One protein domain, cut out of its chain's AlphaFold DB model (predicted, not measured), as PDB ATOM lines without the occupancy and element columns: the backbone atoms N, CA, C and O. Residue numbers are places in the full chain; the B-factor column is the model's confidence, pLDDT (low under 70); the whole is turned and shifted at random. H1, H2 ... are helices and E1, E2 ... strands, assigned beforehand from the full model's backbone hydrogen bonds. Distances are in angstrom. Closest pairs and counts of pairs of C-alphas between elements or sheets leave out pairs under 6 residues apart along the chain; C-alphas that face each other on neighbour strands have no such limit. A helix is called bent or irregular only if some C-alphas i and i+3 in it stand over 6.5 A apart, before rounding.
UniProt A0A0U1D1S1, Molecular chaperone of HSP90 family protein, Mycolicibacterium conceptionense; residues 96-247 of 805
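Overview. This is residues 96 to 247 of the 805 residues of the protein "Molecular chaperone of HSP90 family protein" of Mycolicibacterium conceptionense (UniProt A0A0U1D1S1). One long helix, H5, runs along the longest axis as a beam; H1 and H2 pack on its later part, H4 crosses it near its first residues, and the small strand hairpin E1 and E2 lies off its side. Residues 216 to 231 fold back from the last residue of H5 and pair briefly with E2 on the way to H6, while H3 and the loop of residues 104 to 121 lie far out. The printed part has 152 residues, with six named helices and two named strands in the order H1 H2 H3 H4 E1 E2 H5 H6; E1 and E2 make an antiparallel sheet, and the class is mostly helix. It is loose, with a radius of gyration of the C-alphas of 18.5 A, and elongated, spanning 60 by 36 by 25 A.

Arrangement. H1, residues 97 to 103, and H2, residues 122 to 135, form a helical hairpin and only just touch, with 3 pairs of C-alphas within 8 A, the closest Leu 100 and Leu 123 at 6.6 A. They run opposite ways at a shallow tilt of 34 degrees, only just short of steep. The hub is H5, residues 186 to 215. Its residues 205 to 212 touch H1 at a steep tilt of 51 degrees, the same way; the closest C-alphas are those of Val 97 and Lys 208, 6.4 A. Its residues 202 to 209 touch H2 at a shallow tilt of 18 degrees, opposite ways; the closest C-alphas are those of Ala 134 and Ile 202, 6.0 A. H3, residues 147 to 150, is apart from H5, and is close to but not clearly touching H4, residues 155 to 165, with the closest C-alphas those of Thr 147 and Trp 160, 7.9 A. Residues 188 to 195 of H5 touch H4, about perpendicular at 81 degrees; the closest C-alphas are those of Asp 158 and Ala 191, 4.4 A. E1, residues 170 to 172, and E2, residues 175 to 177, are an antiparallel hairpin, with N 170 and O 177 at 2.9 A and N 172 and O 175 at 2.8 A, within hydrogen-bond range. E2 and H5 are near each other, and residues 175 to 176 of E2 pair parallel with residues 225 to 226. H6, residues 232 to 235, is close to but not clearly touching H5, with the closest C-alphas those of Tyr 196 and Phe 235, 7.2 A. Every O i to N i+4 pair is within hydrogen-bond range in H2, but 6 of 7 in H4, 24 of 26 in H5 and 1 of 3 in H1, where 3 of 4 O i to N i+3 pairs are; H3 and H6 are too short for an i+4 pair.

Along the chain. H1 begins at C-alpha 97 (116.896, 91.735, 71.237) and is irregular, with C-alphas 98 and 101 7.0 A apart. H2 is 19.7 A long and H4 16.3 A. H5, 43.7 A, runs from C-alpha 186 (103.560, 85.263, 104.126) to C-alpha 215 (125.524, 100.297, 69.466) and is irregular, with C-alphas 187 and 190 7.9 A apart. H6 ends at C-alpha 235 (113.709, 95.066, 95.989).

Size, cuts and confidence. The two C-alphas farthest apart are those of Ala 112 and Gly 243, 62.2 A. The printed part has no cut. The links H1 to H2, H2 to H3 and H5 to H6 are long. The mean pLDDT of the printed part is 90.0, and residue 155 alone is under 70.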
ATOM      1  N   PRO A  96     114.810  87.479  70.229       92.56
ATOM      2  CA  PRO A  96     115.952  88.008  70.971       92.56
ATOM      3  C   PRO A  96     116.280  89.445  70.546       92.56
ATOM      4  O   PRO A  96     116.227  89.770  69.360       92.56
ATOM      5  N   VAL A  97     116.631  90.308  71.505       94.25
ATOM      6  CA  VAL A  97     116.896  91.735  71.237       94.25
ATOM      7  C   VAL A  97     117.975  91.918  70.161       94.25
ATOM      8  O   VAL A  97     117.806  92.732  69.254       94.25
ATOM      9  N   ASP A  98     119.019  91.090  70.188       93.38
ATOM     10  CA  ASP A  98     120.145  91.136  69.242       93.38
ATOM     11  C   ASP A  98     119.745  90.812  67.790       93.38
ATOM     12  O   ASP A  98     120.446  91.178  66.845       93.38
ATOM     13  N   ASP A  99     118.601  90.155  67.587       95.06
ATOM     14  CA  ASP A  99     118.076  89.813  66.263       95.06
ATOM     15  C   ASP A  99     117.099  90.865  65.714       95.06
ATOM     16  O   ASP A  99     116.747  90.827  64.529       95.06
ATOM     17  N   LEU A 100     116.689  91.853  66.520       94.88
ATOM     18  CA  LEU A 100     115.796  92.924  66.070       94.88
ATOM     19  C   LEU A 100     116.325  93.704  64.850       94.88
ATOM     20  O   LEU A 100     115.515  94.000  63.970       94.88
ATOM     21  N   PRO A 101     117.636  93.996  64.703       95.19
ATOM     22  CA  PRO A 101     118.157  94.663  63.505       95.19
ATOM     23  C   PRO A 101     117.999  93.830  62.232       95.19
ATOM     24  O   PRO A 101     117.831  94.386  61.149       95.19
ATOM     25  N   LYS A 102     118.011  92.495  62.347       94.38
ATOM     26  CA  LYS A 102     117.747  91.598  61.211       94.38
ATOM     27  C   LYS A 102     116.273  91.649  60.817       94.38
ATOM     28  O   LYS A 102     115.954  91.616  59.633       94.38
ATOM     29  N   LEU A 103     115.382  91.747  61.806       92.25
ATOM     30  CA  LEU A 103     113.939  91.839  61.583       92.25
ATOM     31  C   LEU A 103     113.518  93.215  61.034       92.25
ATOM     32  O   LEU A 103     112.574  93.303  60.246       92.25
ATOM     33  N   PHE A 104     114.236  94.275  61.414       95.00
ATOM     34  CA  PHE A 104     113.951  95.664  61.045       95.00
ATOM     35  C   PHE A 104     115.210  96.398  60.539       95.00
ATOM     36  O   PHE A 104     115.714  97.299  61.212       95.00
ATOM     37  N   PRO A 105     115.715  96.057  59.338       92.25
ATOM     38  CA  PRO A 105     117.007  96.549  58.853       92.25
ATOM     39  C   PRO A 105     116.985  97.997  58.343       92.25
ATOM     40  O   PRO A 105     118.039  98.596  58.144       92.25
ATOM     41  N   SER A 106     115.805  98.566  58.081       90.31
ATOM     42  CA  SER A 106     115.673  99.837  57.363       90.31
ATOM     43  C   SER A 106     114.571 100.733  57.918       90.31
ATOM     44  O   SER A 106     113.488 100.266  58.273       90.31
ATOM     45  N   THR A 107     114.820 102.041  57.889       92.38
ATOM     46  CA  THR A 107     113.802 103.082  58.063       92.38
ATOM     47  C   THR A 107     112.966 103.204  56.787       92.38
ATOM     48  O   THR A 107     113.507 103.214  55.683       92.38
ATOM     49  N   LEU A 108     111.645 103.290  56.930       91.81
ATOM     50  CA  LEU A 108     110.692 103.406  55.825       91.81
ATOM     51  C   LEU A 108     110.263 104.868  55.631       91.81
ATOM     52  O   LEU A 108     110.221 105.637  56.591       91.81
ATOM     53  N   GLY A 109     109.918 105.245  54.399       90.88
ATOM     54  CA  GLY A 109     109.300 106.542  54.100       90.88
ATOM     55  C   GLY A 109     107.807 106.580  54.445       90.88
ATOM     56  O   GLY A 109     107.182 105.545  54.692       90.88
ATOM     57  N   ALA A 110     107.227 107.778  54.449       88.31
ATOM     58  CA  ALA A 110     105.801 107.957  54.696       88.31
ATOM     59  C   ALA A 110     104.924 107.384  53.558       88.31
ATOM     60  O   ALA A 110     105.277 107.510  52.381       88.31
ATOM     61  N   PRO A 111     103.754 106.788  53.869       82.69
ATOM     62  CA  PRO A 111     102.782 106.394  52.854       82.69
ATOM     63  C   PRO A 111     102.245 107.591  52.055       82.69
ATOM     64  O   PRO A 111     102.244 108.731  52.522       82.69
ATOM     65  N   ALA A 112     101.714 107.324  50.860       81.62
ATOM     66  CA  ALA A 112     101.106 108.357  50.025       81.62
ATOM     67  C   ALA A 112      99.971 109.090  50.770       81.62
ATOM     68  O   ALA A 112      99.070 108.458  51.323       81.62
ATOM     69  N   GLY A 113     100.011 110.427  50.754       84.44
ATOM     70  CA  GLY A 113      99.056 111.287  51.465       84.44
ATOM     71  C   GLY A 113      99.552 111.826  52.813       84.44
ATOM     72  O   GLY A 113      98.836 112.608  53.433       84.44
ATOM     73  N   TYR A 114     100.763 111.458  53.238       87.56
ATOM     74  CA  TYR A 114     101.448 112.018  54.407       87.56
ATOM     75  C   TYR A 114     102.631 112.913  53.991       87.56
ATOM     76  O   TYR A 114     103.066 112.842  52.836       87.56
ATOM     77  N   PRO A 115     103.151 113.769  54.896       95.25
ATOM     78  CA  PRO A 115     104.317 114.604  54.614       95.25
ATOM     79  C   PRO A 115     105.531 113.780  54.168       95.25
ATOM     80  O   PRO A 115     105.806 112.707  54.704       95.25
ATOM     81  N   THR A 116     106.250 114.274  53.162       91.88
ATOM     82  CA  THR A 116     107.357 113.550  52.509       91.88
ATOM     83  C   THR A 116     108.614 113.455  53.370       91.88
ATOM     84  O   THR A 116     109.459 112.598  53.128       91.88
ATOM     85  N   ASP A 117     108.731 114.314  54.376       94.19
ATOM     86  CA  ASP A 117     109.794 114.342  55.376       94.19
ATOM     87  C   ASP A 117     109.564 113.356  56.534       94.19
ATOM     88  O   ASP A 117     110.468 113.116  57.336       94.19
ATOM     89  N   TRP A 118     108.377 112.750  56.631       94.38
ATOM     90  CA  TRP A 118     108.095 111.752  57.657       94.38
ATOM     91  C   TRP A 118     108.757 110.410  57.341       94.38
ATOM     92  O   TRP A 118     108.808 109.946  56.201       94.38
ATOM     93  N   THR A 119     109.218 109.744  58.397       92.94
ATOM     94  CA  THR A 119     109.817 108.411  58.328       92.94
ATOM     95  C   THR A 119     109.275 107.514  59.434       92.94
ATOM     96  O   THR A 119     108.809 107.982  60.474       92.94
ATOM     97  N   ILE A 120     109.334 106.206  59.206       92.00
ATOM     98  CA  ILE A 120     108.967 105.173  60.172       92.00
ATOM     99  C   ILE A 120     110.233 104.381  60.474       92.00
ATOM    100  O   ILE A 120     110.801 103.772  59.574       92.00
ATOM    101  N   ASP A 121     110.671 104.375  61.732       93.69
ATOM    102  CA  ASP A 121     111.772 103.536  62.215       93.69
ATOM    103  C   ASP A 121     111.190 102.301  62.924       93.69
ATOM    104  O   ASP A 121     110.807 102.396  64.096       93.69
ATOM    105  N   PRO A 122     111.070 101.145  62.242       94.44
ATOM    106  CA  PRO A 122     110.383  99.994  62.815       94.44
ATOM    107  C   PRO A 122     111.140  99.381  63.988       94.44
ATOM    108  O   PRO A 122     110.505  98.897  64.920       94.44
ATOM    109  N   LEU A 123     112.477  99.450  63.975       94.56
ATOM    110  CA  LEU A 123     113.319  98.973  65.069       94.56
ATOM    111  C   LEU A 123     113.007  99.753  66.348       94.56
ATOM    112  O   LEU A 123     112.781  99.163  67.406       94.56
ATOM    113  N   LYS A 124     112.935 101.084  66.241       92.12
ATOM    114  CA  LYS A 124     112.602 101.950  67.376       92.12
ATOM    115  C   LYS A 124     111.187 101.691  67.893       92.12
ATOM    116  O   LYS A 124     110.988 101.643  69.106       92.12
ATOM    117  N   VAL A 125     110.213 101.510  66.998       93.69
ATOM    118  CA  VAL A 125     108.825 101.190  67.383       93.69
ATOM    119  C   VAL A 125     108.740  99.815  68.053       93.69
ATOM    120  O   VAL A 125     108.060  99.687  69.067       93.69
ATOM    121  N   ALA A 126     109.462  98.811  67.552       94.50
ATOM    122  CA  ALA A 126     109.540  97.490  68.172       94.50
ATOM    123  C   ALA A 126     110.108  97.569  69.597       94.50
ATOM    124  O   ALA A 126     109.482  97.064  70.527       94.50
ATOM    125  N   CYS A 127     111.222  98.285  69.788       94.56
ATOM    126  CA  CYS A 127     111.801  98.525  71.112       94.56
ATOM    127  C   CYS A 127     110.805  99.226  72.052       94.56
ATOM    128  O   CYS A 127     110.607  98.788  73.181       94.56
ATOM    129  N   LEU A 128     110.138 100.285  71.574       93.00
ATOM    130  CA  LEU A 128     109.120 101.023  72.330       93.00
ATOM    131  C   LEU A 128     107.977 100.117  72.797       93.00
ATOM    132  O   LEU A 128     107.654 100.109  73.981       93.00
ATOM    133  N   MET A 129     107.367  99.362  71.881       92.56
ATOM    134  CA  MET A 129     106.209  98.519  72.188       92.56
ATOM    135  C   MET A 129     106.575  97.366  73.121       92.56
ATOM    136  O   MET A 129     105.827  97.069  74.048       92.56
ATOM    137  N   ARG A 130     107.744  96.756  72.912       91.50
ATOM    138  CA  ARG A 130     108.260  95.655  73.730       91.50
ATOM    139  C   ARG A 130     108.540  96.100  75.166       91.50
ATOM    140  O   ARG A 130     108.102  95.441  76.104       91.50
ATOM    141  N   LEU A 131     109.177  97.259  75.347       92.56
ATOM    142  CA  LEU A 131     109.396  97.837  76.675       92.56
ATOM    143  C   LEU A 131     108.096  98.319  77.325       92.56
ATOM    144  O   LEU A 131     107.916  98.133  78.527       92.56
ATOM    145  N   ALA A 132     107.179  98.918  76.562       90.25
ATOM    146  CA  ALA A 132     105.887  99.361  77.083       90.25
ATOM    147  C   ALA A 132     105.040  98.185  77.595       90.25
ATOM    148  O   ALA A 132     104.413  98.303  78.645       90.25
ATOM    149  N   ASP A 133     105.050  97.053  76.887       87.69
ATOM    150  CA  ASP A 133     104.366  95.838  77.327       87.69
ATOM    151  C   ASP A 133     105.018  95.240  78.580       87.69
ATOM    152  O   ASP A 133     104.334  95.017  79.580       87.69
ATOM    153  N   ALA A 134     106.343  95.053  78.560       89.06
ATOM    154  CA  ALA A 134     107.068  94.434  79.665       89.06
ATOM    155  C   ALA A 134     106.969  95.252  80.961       89.06
ATOM    156  O   ALA A 134     106.771  94.695  82.035       89.06
ATOM    157  N   THR A 135     107.087  96.581  80.876       92.06
ATOM    158  CA  THR A 135     107.178  97.450  82.064       92.06
ATOM    159  C   THR A 135     105.834  97.717  82.748       92.06
ATOM    160  O   THR A 135     105.811  98.199  83.887       92.06
ATOM    161  N   GLN A 136     104.708  97.405  82.105       89.31
ATOM    162  CA  GLN A 136     103.374  97.689  82.631       89.31
ATOM    163  C   GLN A 136     102.880  96.577  83.571       89.31
ATOM    164  O   GLN A 136     101.976  95.820  83.233       89.31
ATOM    165  N   ILE A 137     103.447  96.493  84.772       89.38
ATOM    166  CA  ILE A 137     103.116  95.453  85.769       89.38
ATOM    167  C   ILE A 137     102.388  95.999  87.008       89.38
ATOM    168  O   ILE A 137     102.558  95.486  88.108       89.38
ATOM    169  N   ASP A 138     101.595  97.055  86.825       89.56
ATOM    170  CA  ASP A 138     100.819  97.717  87.882       89.56
ATOM    171  C   ASP A 138      99.317  97.368  87.855       89.56
ATOM    172  O   ASP A 138      98.824  96.731  86.917       89.56
ATOM    173  N   ALA A 139      98.584  97.830  88.873       85.81
ATOM    174  CA  ALA A 139      97.173  97.510  89.110       85.81
ATOM    175  C   ALA A 139      96.225  97.823  87.934       85.81
ATOM    176  O   ALA A 139      95.122  97.288  87.873       85.81
ATOM    177  N   ARG A 140      96.637  98.619  86.936       87.12
ATOM    178  CA  ARG A 140      95.843  98.832  85.709       87.12
ATOM    179  C   ARG A 140      95.689  97.564  84.860       87.12
ATOM    180  O   ARG A 140      94.754  97.493  84.066       87.12
ATOM    181  N   ARG A 141      96.586  96.577  84.989       83.75
ATOM    182  CA  ARG A 141      96.447  95.257  84.335       83.75
ATOM    183  C   ARG A 141      95.567  94.284  85.117       83.75
ATOM    184  O   ARG A 141      95.041  93.338  84.534       83.75
ATOM    185  N   ALA A 142      95.388  94.546  86.404       81.75
ATOM    186  CA  ALA A 142      94.799  93.644  87.377       81.75
ATOM    187  C   ALA A 142      93.943  94.457  88.350       81.75
ATOM    188  O   ALA A 142      94.311  94.652  89.502       81.75
ATOM    189  N   ASP A 143      92.821  94.990  87.860       79.50
ATOM    190  CA  ASP A 143      91.909  95.766  88.700       79.50
ATOM    191  C   ASP A 143      91.291  94.843  89.773       79.50
ATOM    192  O   ASP A 143      90.614  93.876  89.392       79.50
ATOM    193  N   PRO A 144      91.476  95.128  91.081       74.12
ATOM    194  CA  PRO A 144      90.908  94.324  92.163       74.12
ATOM    195  C   PRO A 144      89.386  94.137  92.064       74.12
ATOM    196  O   PRO A 144      88.849  93.124  92.515       74.12
ATOM    197  N   LEU A 145      88.663  95.086  91.454       80.38
ATOM    198  CA  LEU A 145      87.211  94.996  91.265       80.38
ATOM    199  C   LEU A 145      86.818  93.926  90.236       80.38
ATOM    200  O   LEU A 145      85.698  93.419  90.263       80.38
ATOM    201  N   HIS A 146      87.722  93.560  89.326       79.19
ATOM    202  CA  HIS A 146      87.475  92.550  88.295       79.19
ATOM    203  C   HIS A 146      87.835  91.130  88.740       79.19
ATOM    204  O   HIS A 146      87.389  90.161  88.115       79.19
ATOM    205  N   THR A 147      88.613  90.983  89.810       73.81
ATOM    206  CA  THR A 147      89.152  89.700  90.282       73.81
ATOM    207  C   THR A 147      88.060  88.679  90.617       73.81
ATOM    208  O   THR A 147      88.140  87.557  90.105       73.81
ATOM    209  N   PRO A 148      86.972  89.031  91.338       74.44
ATOM    210  CA  PRO A 148      85.873  88.095  91.592       74.44
ATOM    211  C   PRO A 148      85.154  87.641  90.314       74.44
ATOM    212  O   PRO A 148      84.666  86.516  90.244       74.44
ATOM    213  N   HIS A 149      85.092  88.502  89.293       75.12
ATOM    214  CA  HIS A 149      84.390  88.221  88.039       75.12
ATOM    215  C   HIS A 149      85.201  87.355  87.076       75.12
ATOM    216  O   HIS A 149      84.627  86.575  86.319       75.12
ATOM    217  N   ARG A 150      86.529  87.498  87.080       74.12
ATOM    218  CA  ARG A 150      87.417  86.712  86.213       74.12
ATOM    219  C   ARG A 150      87.882  85.404  86.847       74.12
ATOM    220  O   ARG A 150      88.285  84.519  86.100       74.12
ATOM    221  N   ALA A 151      87.821  85.291  88.177       73.75
ATOM    222  CA  ALA A 151      88.145  84.087  88.944       73.75
ATOM    223  C   ALA A 151      89.463  83.406  88.498       73.75
ATOM    224  O   ALA A 151      89.443  82.245  88.075       73.75
ATOM    225  N   PRO A 152      90.610  84.117  88.543       74.69
ATOM    226  CA  PRO A 152      91.889  83.558  88.117       74.69
ATOM    227  C   PRO A 152      92.275  82.319  88.923       74.69
ATOM    228  O   PRO A 152      92.059  82.257  90.132       74.69
ATOM    229  N   GLN A 153      92.879  81.339  88.249       71.50
ATOM    230  CA  GLN A 153      93.286  80.069  88.852       71.50
ATOM    231  C   GLN A 153      94.735  79.712  88.515       71.50
ATOM    232  O   GLN A 153      95.303  80.208  87.536       71.50
ATOM    233  N   GLY A 154      95.323  78.830  89.329       70.38
ATOM    234  CA  GLY A 154      96.723  78.419  89.202       70.38
ATOM    235  C   GLY A 154      97.672  79.614  89.310       70.38
ATOM    236  O   GLY A 154      97.362  80.582  89.993       70.38
ATOM    237  N   THR A 155      98.779  79.598  88.566       68.38
ATOM    238  CA  THR A 155      99.796  80.674  88.561       68.38
ATOM    239  C   THR A 155      99.236  82.057  88.215       68.38
ATOM    240  O   THR A 155      99.822  83.080  88.562       68.38
ATOM    241  N   SER A 156      98.098  82.116  87.515       77.44
ATOM    242  CA  SER A 156      97.446  83.381  87.168       77.44
ATOM    243  C   SER A 156      96.961  84.139  88.401       77.44
ATOM    244  O   SER A 156      96.870  85.361  88.340       77.44
ATOM    245  N   ILE A 157      96.656  83.448  89.510       82.81
ATOM    246  CA  ILE A 157      96.232  84.118  90.744       82.81
ATOM    247  C   ILE A 157      97.378  84.912  91.361       82.81
ATOM    248  O   ILE A 157      97.166  86.040  91.790       82.81
ATOM    249  N   ASP A 158      98.597  84.374  91.342       84.75
ATOM    250  CA  ASP A 158      99.764  85.044  91.913       84.75
ATOM    251  C   ASP A 158     100.184  86.233  91.049       84.75
ATOM    252  O   ASP A 158     100.472  87.301  91.589       84.75
ATOM    253  N   HIS A 159     100.100  86.096  89.714       84.31
ATOM    254  CA  HIS A 159     100.258  87.222  88.785       84.31
ATOM    255  C   HIS A 159      99.301  88.366  89.119       84.31
ATOM    256  O   HIS A 159      99.694  89.531  89.140       84.31
ATOM    257  N   TRP A 160      98.047  88.019  89.389       87.44
ATOM    258  CA  TRP A 160      97.012  88.992  89.688       87.44
ATOM    259  C   TRP A 160      97.242  89.667  91.039       87.44
ATOM    260  O   TRP A 160      97.270  90.894  91.115       87.44
ATOM    261  N   LYS A 161      97.482  88.865  92.083       88.44
ATOM    262  CA  LYS A 161      97.728  89.333  93.450       88.44
ATOM    263  C   LYS A 161      98.856  90.346  93.503       88.44
ATOM    264  O   LYS A 161      98.700  91.385  94.136       88.44
ATOM    265  N   PHE A 162      99.988  90.073  92.847       90.94
ATOM    266  CA  PHE A 162     101.083  91.034  92.901       90.94
ATOM    267  C   PHE A 162     100.740  92.293  92.107       90.94
ATOM    268  O   PHE A 162     100.904  93.383  92.646       90.94
ATOM    269  N   GLN A 163     100.211  92.172  90.881       90.94
ATOM    270  CA  GLN A 163      99.889  93.331  90.043       90.94
ATOM    271  C   GLN A 163      98.882  94.270  90.716       90.94
ATOM    272  O   GLN A 163      99.079  95.480  90.668       90.94
ATOM    273  N   GLU A 164      97.879  93.740  91.423       89.75
ATOM    274  CA  GLU A 164      96.939  94.529  92.238       89.75
ATOM    275  C   GLU A 164      97.637  95.417  93.274       89.75
ATOM    276  O   GLU A 164      97.145  96.499  93.601       89.75
ATOM    277  N   ARG A 165      98.776  94.973  93.820       89.88
ATOM    278  CA  ARG A 165      99.518  95.733  94.835       89.88
ATOM    279  C   ARG A 165     100.506  96.713  94.236       89.88
ATOM    280  O   ARG A 165     100.920  97.630  94.944       89.88
ATOM    281  N   MET A 166     100.894  96.541  92.980       92.62
ATOM    282  CA  MET A 166     101.898  97.378  92.336       92.62
ATOM    283  C   MET A 166     101.314  98.737  91.945       92.62
ATOM    284  O   MET A 166     100.303  98.839  91.247       92.62
ATOM    285  N   LEU A 167     101.993  99.797  92.377       92.88
ATOM    286  CA  LEU A 167     101.695 101.173  91.995       92.88
ATOM    287  C   LEU A 167     102.355 101.529  90.660       92.88
ATOM    288  O   LEU A 167     103.239 100.834  90.160       92.88
ATOM    289  N   TYR A 168     101.934 102.664  90.105       91.94
ATOM    290  CA  TYR A 168     102.464 103.185  88.852       91.94
ATOM    291  C   TYR A 168     103.995 103.373  88.923       91.94
ATOM    292  O   TYR A 168     104.471 104.112  89.796       91.94
ATOM    293  N   PRO A 169     104.772 102.771  88.001       93.06
ATOM    294  CA  PRO A 169     106.226 102.796  88.072       93.06
ATOM    295  C   PRO A 169     106.811 104.187  87.802       93.06
ATOM    296  O   PRO A 169     106.370 104.899  86.901       93.06
ATOM    297  N   GLN A 170     107.833 104.569  88.568       94.25
ATOM    298  CA  GLN A 170     108.428 105.910  88.513       94.25
ATOM    299  C   GLN A 170     109.817 105.890  87.851       94.25
ATOM    300  O   GLN A 170     110.702 105.172  88.324       94.25
ATOM    301  N   PRO A 171     110.058 106.675  86.784       94.56
ATOM    302  CA  PRO A 171     111.382 106.816  86.189       94.56
ATOM    303  C   PRO A 171     112.224 107.825  86.985       94.56
ATOM    304  O   PRO A 171     111.963 109.026  86.963       94.56
ATOM    305  N   ILE A 172     113.259 107.354  87.682       94.44
ATOM    306  CA  ILE A 172     114.145 108.186  88.511       94.44
ATOM    307  C   ILE A 172     115.597 107.804  88.215       94.44
ATOM    308  O   ILE A 172     115.969 106.639  88.307       94.44
ATOM    309  N   SER A 173     116.448 108.781  87.886       91.88
ATOM    310  CA  SER A 173     117.898 108.576  87.693       91.88
ATOM    311  C   SER A 173     118.250 107.393  86.769       91.88
ATOM    312  O   SER A 173     119.029 106.516  87.134       91.88
ATOM    313  N   ARG A 174     117.637 107.349  85.577       94.69
ATOM    314  CA  ARG A 174     117.748 106.258  84.584       94.69
ATOM    315  C   ARG A 174     117.255 104.876  85.029       94.69
ATOM    316  O   ARG A 174     117.463 103.894  84.319       94.69
ATOM    317  N   ARG A 175     116.558 104.777  86.160       96.06
ATOM    318  CA  ARG A 175     115.995 103.525  86.672       96.06
ATOM    319  C   ARG A 175     114.485 103.604  86.812       96.06
ATOM    320  O   ARG A 175     113.941 104.655  87.138       96.06
ATOM    321  N   LEU A 176     113.822 102.480  86.590       96.00
ATOM    322  CA  LEU A 176     112.399 102.322  86.836       96.00
ATOM    323  C   LEU A 176     112.185 101.790  88.257       96.00
ATOM    324  O   LEU A 176     112.740 100.755  88.628       96.00
ATOM    325  N   TYR A 177     111.415 102.515  89.062       95.75
ATOM    326  CA  TYR A 177     111.095 102.149  90.437       95.75
ATOM    327  C   TYR A 177     109.686 101.584  90.497       95.75
ATOM    328  O   TYR A 177     108.722 102.268  90.155       95.75
ATOM    329  N   TYR A 178     109.587 100.353  90.979       95.88
ATOM    330  CA  TYR A 178     108.324  99.710  91.290       95.88
ATOM    331  C   TYR A 178     108.097  99.727  92.796       95.88
ATOM    332  O   TYR A 178     108.977  99.315  93.545       95.88
ATOM    333  N   THR A 179     106.925 100.179  93.233       94.75
ATOM    334  CA  THR A 179     106.550 100.227  94.653       94.75
ATOM    335  C   THR A 179     105.207  99.554  94.874       94.75
ATOM    336  O   THR A 179     104.345  99.626  93.995       94.75
ATOM    337  N   SER A 180     104.996  98.950  96.042       93.69
ATOM    338  CA  SER A 180     103.693  98.386  96.405       93.69
ATOM    339  C   SER A 180     102.860  99.342  97.265       93.69
ATOM    340  O   SER A 180     103.393 100.110  98.062       93.69
ATOM    341  N   ALA A 181     101.536  99.295  97.109       89.62
ATOM    342  CA  ALA A 181     100.587 100.071  97.911       89.62
ATOM    343  C   ALA A 181     100.505  99.574  99.363       89.62
ATOM    344  O   ALA A 181     100.203 100.331 100.281       89.62
ATOM    345  N   THR A 182     100.739  98.278  99.556       90.19
ATOM    346  CA  THR A 182     100.686  97.572 100.839       90.19
ATOM    347  C   THR A 182     101.794  96.525 100.877       90.19
ATOM    348  O   THR A 182     102.297  96.105  99.829       90.19
ATOM    349  N   ALA A 183     102.203  96.131 102.082       91.88
ATOM    350  CA  ALA A 183     103.160  95.050 102.260       91.88
ATOM    351  C   ALA A 183     102.488  93.690 102.007       91.88
ATOM    352  O   ALA A 183     101.353  93.488 102.435       91.88
ATOM    353  N   LEU A 184     103.198  92.779 101.341       92.12
ATOM    354  CA  LEU A 184     102.735  91.417 101.080       92.12
ATOM    355  C   LEU A 184     103.081  90.518 102.273       92.12
ATOM    356  O   LEU A 184     104.233  90.478 102.723       92.12
ATOM    357  N   ASP A 185     102.088  89.815 102.810       91.12
ATOM    358  CA  ASP A 185     102.292  88.894 103.932       91.12
ATOM    359  C   ASP A 185     102.785  87.511 103.468       91.12
ATOM    360  O   ASP A 185     103.019  87.279 102.281       91.12
ATOM    361  N   TYR A 186     103.017  86.597 104.414       84.62
ATOM    362  CA  TYR A 186     103.560  85.263 104.126       84.62
ATOM    363  C   TYR A 186     102.665  84.437 103.182       84.62
ATOM    364  O   TYR A 186     103.171  83.641 102.395       84.62
ATOM    365  N   SER A 187     101.343  84.637 103.212       87.50
ATOM    366  CA  SER A 187     100.404  83.930 102.327       87.50
ATOM    367  C   SER A 187     100.483  84.396 100.867       87.50
ATOM    368  O   SER A 187      99.984  83.718  99.964       87.50
ATOM    369  N   GLU A 188     101.134  85.535 100.627       90.06
ATOM    370  CA  GLU A 188     101.350  86.146  99.316       90.06
ATOM    371  C   GLU A 188     102.827  86.067  98.875       90.06
ATOM    372  O   GLU A 188     103.228  86.744  97.926       90.06
ATOM    373  N   ALA A 189     103.650  85.235  99.529       87.88
ATOM    374  CA  ALA A 189     105.083  85.137  99.245       87.88
ATOM    375  C   ALA A 189     105.396  84.742  97.789       87.88
ATOM    376  O   ALA A 189     106.281  85.334  97.173       87.88
ATOM    377  N   GLU A 190     104.633  83.811  97.208       86.19
ATOM    378  CA  GLU A 190     104.776  83.418  95.796       86.19
ATOM    379  C   GLU A 190     104.468  84.577  94.840       86.19
ATOM    380  O   GLU A 190     105.204  84.818  93.882       86.19
ATOM    381  N   ALA A 191     103.435  85.371  95.140       90.69
ATOM    382  CA  ALA A 191     103.102  86.563  94.365       90.69
ATOM    383  C   ALA A 191     104.226  87.612  94.441       90.69
ATOM    384  O   ALA A 191     104.602  88.198  93.423       90.69
ATOM    385  N   TRP A 192     104.826  87.811  95.620       92.81
ATOM    386  CA  TRP A 192     105.978  88.704  95.781       92.81
ATOM    387  C   TRP A 192     107.186  88.236  94.958       92.81
ATOM    388  O   TRP A 192     107.810  89.035  94.253       92.81
ATOM    389  N   TRP A 193     107.508  86.941  95.008       88.94
ATOM    390  CA  TRP A 193     108.621  86.375  94.243       88.94
ATOM    391  C   TRP A 193     108.411  86.490  92.741       88.94
ATOM    392  O   TRP A 193     109.345  86.843  92.017       88.94
ATOM    393  N   LEU A 194     107.183  86.276  92.283       90.06
ATOM    394  CA  LEU A 194     106.802  86.462  90.893       90.06
ATOM    395  C   LEU A 194     106.938  87.926  90.450       90.06
ATOM    396  O   LEU A 194     107.396  88.186  89.336       90.06
ATOM    397  N   ALA A 195     106.615  88.887  91.321       93.19
ATOM    398  CA  ALA A 195     106.848  90.309  91.061       93.19
ATOM    399  C   ALA A 195     108.343  90.615  90.894       93.19
ATOM    400  O   ALA A 195     108.733  91.315  89.958       93.19
ATOM    401  N   TYR A 196     109.186  90.061  91.771       93.00
ATOM    402  CA  TYR A 196     110.639  90.209  91.693       93.00
ATOM    403  C   TYR A 196     111.219  89.587  90.415       93.00
ATOM    404  O   TYR A 196     112.019  90.225  89.732       93.00
ATOM    405  N   ASP A 197     110.787  88.380  90.047       90.88
ATOM    406  CA  ASP A 197     111.236  87.708  88.821       90.88
ATOM    407  C   ASP A 197     110.795  88.461  87.564       90.88
ATOM    408  O   ASP A 197     111.581  88.643  86.633       90.88
ATOM    409  N   THR A 198     109.568  88.983  87.569       92.75
ATOM    410  CA  THR A 198     109.063  89.843  86.494       92.75
ATOM    411  C   THR A 198     109.900  91.121  86.386       92.75
ATOM    412  O   THR A 198     110.318  91.492  85.291       92.75
ATOM    413  N   ALA A 199     110.221  91.767  87.510       95.62
ATOM    414  CA  ALA A 199     111.071  92.957  87.545       95.62
ATOM    415  C   ALA A 199     112.498  92.683  87.037       95.62
ATOM    416  O   ALA A 199     113.076  93.535  86.364       95.62
ATOM    417  N   LYS A 200     113.060  91.497  87.305       94.88
ATOM    418  CA  LYS A 200     114.352  91.073  86.743       94.88
ATOM    419  C   LYS A 200     114.301  90.887  85.233       94.88
ATOM    420  O   LYS A 200     115.188  91.380  84.546       94.88
ATOM    421  N   MET A 201     113.262  90.229  84.724       94.25
ATOM    422  CA  MET A 201     113.057  90.088  83.281       94.25
ATOM    423  C   MET A 201     112.980  91.469  82.610       94.25
ATOM    424  O   MET A 201     113.670  91.709  81.623       94.25
ATOM    425  N   ILE A 202     112.237  92.411  83.204       95.50
ATOM    426  CA  ILE A 202     112.157  93.800  82.726       95.50
ATOM    427  C   ILE A 202     113.529  94.497  82.752       95.50
ATOM    428  O   ILE A 202     113.856  95.232  81.823       95.50
ATOM    429  N   ASP A 203     114.336  94.300  83.799       97.06
ATOM    430  CA  ASP A 203     115.686  94.878  83.893       97.06
ATOM    431  C   ASP A 203     116.611  94.363  82.791       97.06
ATOM    432  O   ASP A 203     117.287  95.160  82.139       97.06
ATOM    433  N   GLU A 204     116.612  93.053  82.543       95.94
ATOM    434  CA  GLU A 204     117.375  92.457  81.445       95.94
ATOM    435  C   GLU A 204     116.937  93.020  80.094       95.94
ATOM    436  O   GLU A 204     117.775  93.349  79.252       95.94
ATOM    437  N   GLU A 205     115.630  93.166  79.909       94.94
ATOM    438  CA  GLU A 205     115.033  93.692  78.694       94.94
ATOM    439  C   GLU A 205     115.432  95.153  78.436       94.94
ATOM    440  O   GLU A 205     115.942  95.491  77.366       94.94
ATOM    441  N   LEU A 206     115.287  96.011  79.451       96.00
ATOM    442  CA  LEU A 206     115.698  97.416  79.406       96.00
ATOM    443  C   LEU A 206     117.185  97.562  79.080       96.00
ATOM    444  O   LEU A 206     117.544  98.386  78.240       96.00
ATOM    445  N   ARG A 207     118.046  96.760  79.716       96.38
ATOM    446  CA  ARG A 207     119.499  96.811  79.496       96.38
ATOM    447  C   ARG A 207     119.879  96.405  78.083       96.38
ATOM    448  O   ARG A 207     120.695  97.087  77.467       96.38
ATOM    449  N   LYS A 208     119.299  95.317  77.570       96.19
ATOM    450  CA  LYS A 208     119.568  94.833  76.209       96.19
ATOM    451  C   LYS A 208     119.130  95.858  75.167       96.19
ATOM    452  O   LYS A 208     119.890  96.158  74.254       96.19
ATOM    453  N   VAL A 209     117.941  96.443  75.327       95.69
ATOM    454  CA  VAL A 209     117.442  97.476  74.407       95.69
ATOM    455  C   VAL A 209     118.274  98.762  74.491       95.69
ATOM    456  O   VAL A 209     118.569  99.359  73.457       95.69
ATOM    457  N   ASP A 210     118.679  99.198  75.689       95.38
ATOM    458  CA  ASP A 210     119.541 100.379  75.863       95.38
ATOM    459  C   ASP A 210     120.918 100.179  75.210       95.38
ATOM    460  O   ASP A 210     121.402 101.086  74.526       95.38
ATOM    461  N   ALA A 211     121.506  98.985  75.359       95.62
ATOM    462  CA  ALA A 211     122.756  98.598  74.705       95.62
ATOM    463  C   ALA A 211     122.609  98.575  73.176       95.62
ATOM    464  O   ALA A 211     123.356  99.266  72.489       95.62
ATOM    465  N   LEU A 212     121.582  97.894  72.651       95.75
ATOM    466  CA  LEU A 212     121.303  97.828  71.213       95.75
ATOM    467  C   LEU A 212     121.131  99.223  70.594       95.75
ATOM    468  O   LEU A 212     121.686  99.520  69.535       95.75
ATOM    469  N   CYS A 213     120.354 100.092  71.248       93.88
ATOM    470  CA  CYS A 213     120.182 101.472  70.802       93.88
ATOM    471  C   CYS A 213     121.514 102.232  70.808       93.88
ATOM    472  O   CYS A 213     121.781 102.970  69.862       93.88
ATOM    473  N   GLY A 214     122.344 102.038  71.836       93.69
ATOM    474  CA  GLY A 214     123.683 102.625  71.919       93.69
ATOM    475  C   GLY A 214     124.586 102.189  70.764       93.69
ATOM    476  O   GLY A 214     125.124 103.042  70.057       93.69
ATOM    477  N   ASP A 215     124.678 100.884  70.513       94.75
ATOM    478  CA  ASP A 215     125.524 100.297  69.466       94.75
ATOM    479  C   ASP A 215     125.125 100.767  68.062       94.75
ATOM    480  O   ASP A 215     125.972 101.036  67.208       94.75
ATOM    481  N   LEU A 216     123.823 100.937  67.825       93.56
ATOM    482  CA  LEU A 216     123.281 101.421  66.554       93.56
ATOM    483  C   LEU A 216     123.203 102.951  66.463       93.56
ATOM    484  O   LEU A 216     122.625 103.474  65.507       93.56
ATOM    485  N   SER A 217     123.753 103.675  67.446       91.50
ATOM    486  CA  SER A 217     123.699 105.143  67.528       91.50
ATOM    487  C   SER A 217     122.270 105.703  67.417       91.50
ATOM    488  O   SER A 217     122.027 106.759  66.826       91.50
ATOM    489  N   LYS A 218     121.294 104.979  67.970       89.69
ATOM    490  CA  LYS A 218     119.888 105.383  68.067       89.69
ATOM    491  C   LYS A 218     119.641 106.126  69.388       89.69
ATOM    492  O   LYS A 218     120.350 105.900  70.367       89.69
ATOM    493  N   PRO A 219     118.610 106.991  69.467       89.75
ATOM    494  CA  PRO A 219     118.233 107.620  70.729       89.75
ATOM    495  C   PRO A 219     117.904 106.574  71.798       89.75
ATOM    496  O   PRO A 219     116.983 105.776  71.619       89.75
ATOM    497  N   GLN A 220     118.643 106.604  72.902       91.19
ATOM    498  CA  GLN A 220     118.417 105.739  74.056       91.19
ATOM    499  C   GLN A 220     117.212 106.198  74.884       91.19
ATOM    500  O   GLN A 220     116.789 107.358  74.833       91.19
ATOM    501  N   PHE A 221     116.657 105.276  75.666       90.50
ATOM    502  CA  PHE A 221     115.512 105.547  76.528       90.50
ATOM    503  C   PHE A 221     115.928 106.283  77.808       90.50
ATOM    504  O   PHE A 221     117.082 106.250  78.248       90.50
ATOM    505  N   THR A 222     114.959 106.958  78.433       91.69
ATOM    506  CA  THR A 222     115.165 107.655  79.712       91.69
ATOM    507  C   THR A 222     115.561 106.691  80.825       91.69
ATOM    508  O   THR A 222     116.328 107.071  81.704       91.69
ATOM    509  N   VAL A 223     115.049 105.457  80.790       94.12
ATOM    510  CA  VAL A 223     115.345 104.384  81.746       94.12
ATOM    511  C   VAL A 223     116.050 103.228  81.044       94.12
ATOM    512  O   VAL A 223     115.710 102.907  79.910       94.12
ATOM    513  N   SER A 224     117.006 102.602  81.728       94.88
ATOM    514  CA  SER A 224     117.799 101.482  81.197       94.88
ATOM    515  C   SER A 224     117.956 100.316  82.177       94.88
ATOM    516  O   SER A 224     118.679  99.363  81.899       94.88
ATOM    517  N   ALA A 225     117.316 100.398  83.344       96.75
ATOM    518  CA  ALA A 225     117.372  99.382  84.386       96.75
ATOM    519  C   ALA A 225     116.178  99.516  85.341       96.75
ATOM    520  O   ALA A 225     115.528 100.565  85.395       96.75
ATOM    521  N   VAL A 226     115.937  98.493  86.150       97.69
ATOM    522  CA  VAL A 226     114.979  98.513  87.263       97.69
ATOM    523  C   VAL A 226     115.732  98.697  88.581       97.69
ATOM    524  O   VAL A 226     116.838  98.192  88.778       97.69
ATOM    525  N   ALA A 227     115.168  99.463  89.508       96.62
ATOM    526  CA  ALA A 227     115.776  99.684  90.813       96.62
ATOM    527  C   ALA A 227     115.551  98.495  91.764       96.62
ATOM    528  O   ALA A 227     114.431  98.026  91.940       96.62
ATOM    529  N   GLY A 228     116.613  98.050  92.443       93.88
ATOM    530  CA  GLY A 228     116.523  97.093  93.552       93.88
ATOM    531  C   GLY A 228     116.519  95.622  93.142       93.88
ATOM    532  O   GLY A 228     116.697  94.775  94.006       93.88
ATOM    533  N   VAL A 229     116.396  95.309  91.851       94.56
ATOM    534  CA  VAL A 229     116.376  93.933  91.312       94.56
ATOM    535  C   VAL A 229     117.696  93.170  91.466       94.56
ATOM    536  O   VAL A 229     117.763  91.974  91.182       94.56
ATOM    537  N   GLU A 230     118.761  93.838  91.913       89.75
ATOM    538  CA  GLU A 230     120.062  93.210  92.141       89.75
ATOM    539  C   GLU A 230     120.035  92.214  93.317       89.75
ATOM    540  O   GLU A 230     120.832  91.275  93.344       89.75
ATOM    541  N   SER A 231     119.124  92.391  94.282       88.25
ATOM    542  CA  SER A 231     118.862  91.407  95.339       88.25
ATOM    543  C   SER A 231     117.435  91.516  95.890       88.25
ATOM    544  O   SER A 231     116.874  92.614  95.910       88.25
ATOM    545  N   PRO A 232     116.848  90.427  96.423       88.00
ATOM    546  CA  PRO A 232     115.499  90.485  96.979       88.00
ATOM    547  C   PRO A 232     115.383  91.464  98.148       88.00
ATOM    548  O   PRO A 232     114.441  92.244  98.179       88.00
ATOM    549  N   ASP A 233     116.375  91.520  99.049       86.25
ATOM    550  CA  ASP A 233     116.398  92.496 100.151       86.25
ATOM    551  C   ASP A 233     116.359  93.950  99.659       86.25
ATOM    552  O   ASP A 233     115.783  94.818 100.314       86.25
ATOM    553  N   ARG A 234     116.992  94.258  98.517       91.62
ATOM    554  CA  ARG A 234     116.956  95.612  97.949       91.62
ATOM    555  C   ARG A 234     115.615  95.900  97.291       91.62
ATOM    556  O   ARG A 234     115.111  97.007  97.469       91.62
ATOM    557  N   PHE A 235     115.040  94.936  96.580       94.75
ATOM    558  CA  PHE A 235     113.709  95.066  95.989       94.75
ATOM    559  C   PHE A 235     112.621  95.204  97.063       94.75
ATOM    560  O   PHE A 235     111.735  96.047  96.933       94.75
ATOM    561  N   ALA A 236     112.763  94.484  98.182       92.81
ATOM    562  CA  ALA A 236     111.854  94.518  99.329       92.81
ATOM    563  C   ALA A 236     111.739  95.899  99.994       92.81
ATOM    564  O   ALA A 236     110.756  96.190 100.671       92.81
ATOM    565  N   LYS A 237     112.717  96.792  99.782       93.50
ATOM    566  CA  LYS A 237     112.635  98.190 100.241       93.50
ATOM    567  C   LYS A 237     111.587  99.001  99.479       93.50
ATOM    568  O   LYS A 237     111.114 100.004 100.006       93.50
ATOM    569  N   PHE A 238     111.257  98.591  98.256       94.50
ATOM    570  CA  PHE A 238     110.285  99.261  97.394       94.50
ATOM    571  C   PHE A 238     108.962  98.487  97.322       94.50
ATOM    572  O   PHE A 238     107.892  99.088  97.407       94.50
ATOM    573  N   VAL A 239     109.034  97.159  97.222       94.88
ATOM    574  CA  VAL A 239     107.886  96.244  97.268       94.88
ATOM    575  C   VAL A 239     107.915  95.524  98.611       94.88
ATOM    576  O   VAL A 239     108.625  94.538  98.778       94.88
ATOM    577  N   GLN A 240     107.205  96.055  99.597       92.44
ATOM    578  CA  GLN A 240     107.392  95.677 101.000       92.44
ATOM    579  C   GLN A 240     106.823  94.289 101.331       92.44
ATOM    580  O   GLN A 240     105.813  93.872 100.764       92.44
ATOM    581  N   THR A 241     107.441  93.599 102.293       91.88
ATOM    582  CA  THR A 241     106.928  92.364 102.912       91.88
ATOM    583  C   THR A 241     106.580  92.607 104.382       91.88
ATOM    584  O   THR A 241     107.130  93.512 105.013       91.88
ATOM    585  N   THR A 242     105.667  91.817 104.950       90.50
ATOM    586  CA  THR A 242     105.312  91.891 106.379       90.50
ATOM    587  C   THR A 242     105.352  90.519 107.040       90.50
ATOM    588  O   THR A 242     104.801  89.552 106.527       90.50
ATOM    589  N   GLY A 243     106.035  90.414 108.183       85.00
ATOM    590  CA  GLY A 243     106.160  89.161 108.938       85.00
ATOM    591  C   GLY A 243     107.142  88.130 108.362       85.00
ATOM    592  O   GLY A 243     107.381  87.118 109.011       85.00
ATOM    593  N   TRP A 244     107.750  88.380 107.200       86.50
ATOM    594  CA  TRP A 244     108.768  87.526 106.576       86.50
ATOM    595  C   TRP A 244     109.743  88.360 105.733       86.50
ATOM    596  O   TRP A 244     109.459  89.515 105.394       86.50
ATOM    597  N   ARG A 245     110.901  87.785 105.401       82.75
ATOM    598  CA  ARG A 245     111.920  88.397 104.544       82.75
ATOM    599  C   ARG A 245     112.259  87.483 103.364       82.75
ATOM    600  O   ARG A 245     112.476  86.287 103.574       82.75
ATOM    601  N   PRO A 246     112.333  88.032 102.139       80.44
ATOM    602  CA  PRO A 246     112.694  87.257 100.963       80.44
ATOM    603  C   PRO A 246     114.202  87.011 100.942       80.44
ATOM    604  O   PRO A 246     114.990  87.954 100.892       80.44
ATOM    605  N   ILE A 247     114.609  85.741 100.957       74.12
ATOM    606  CA  ILE A 247     116.017  85.343 100.874       74.12
ATOM    607  C   ILE A 247     116.266  84.668  99.531       74.12
ATOM    608  O   ILE A 247     115.597  83.701  99.173       74.12
TER     609      ILE A 247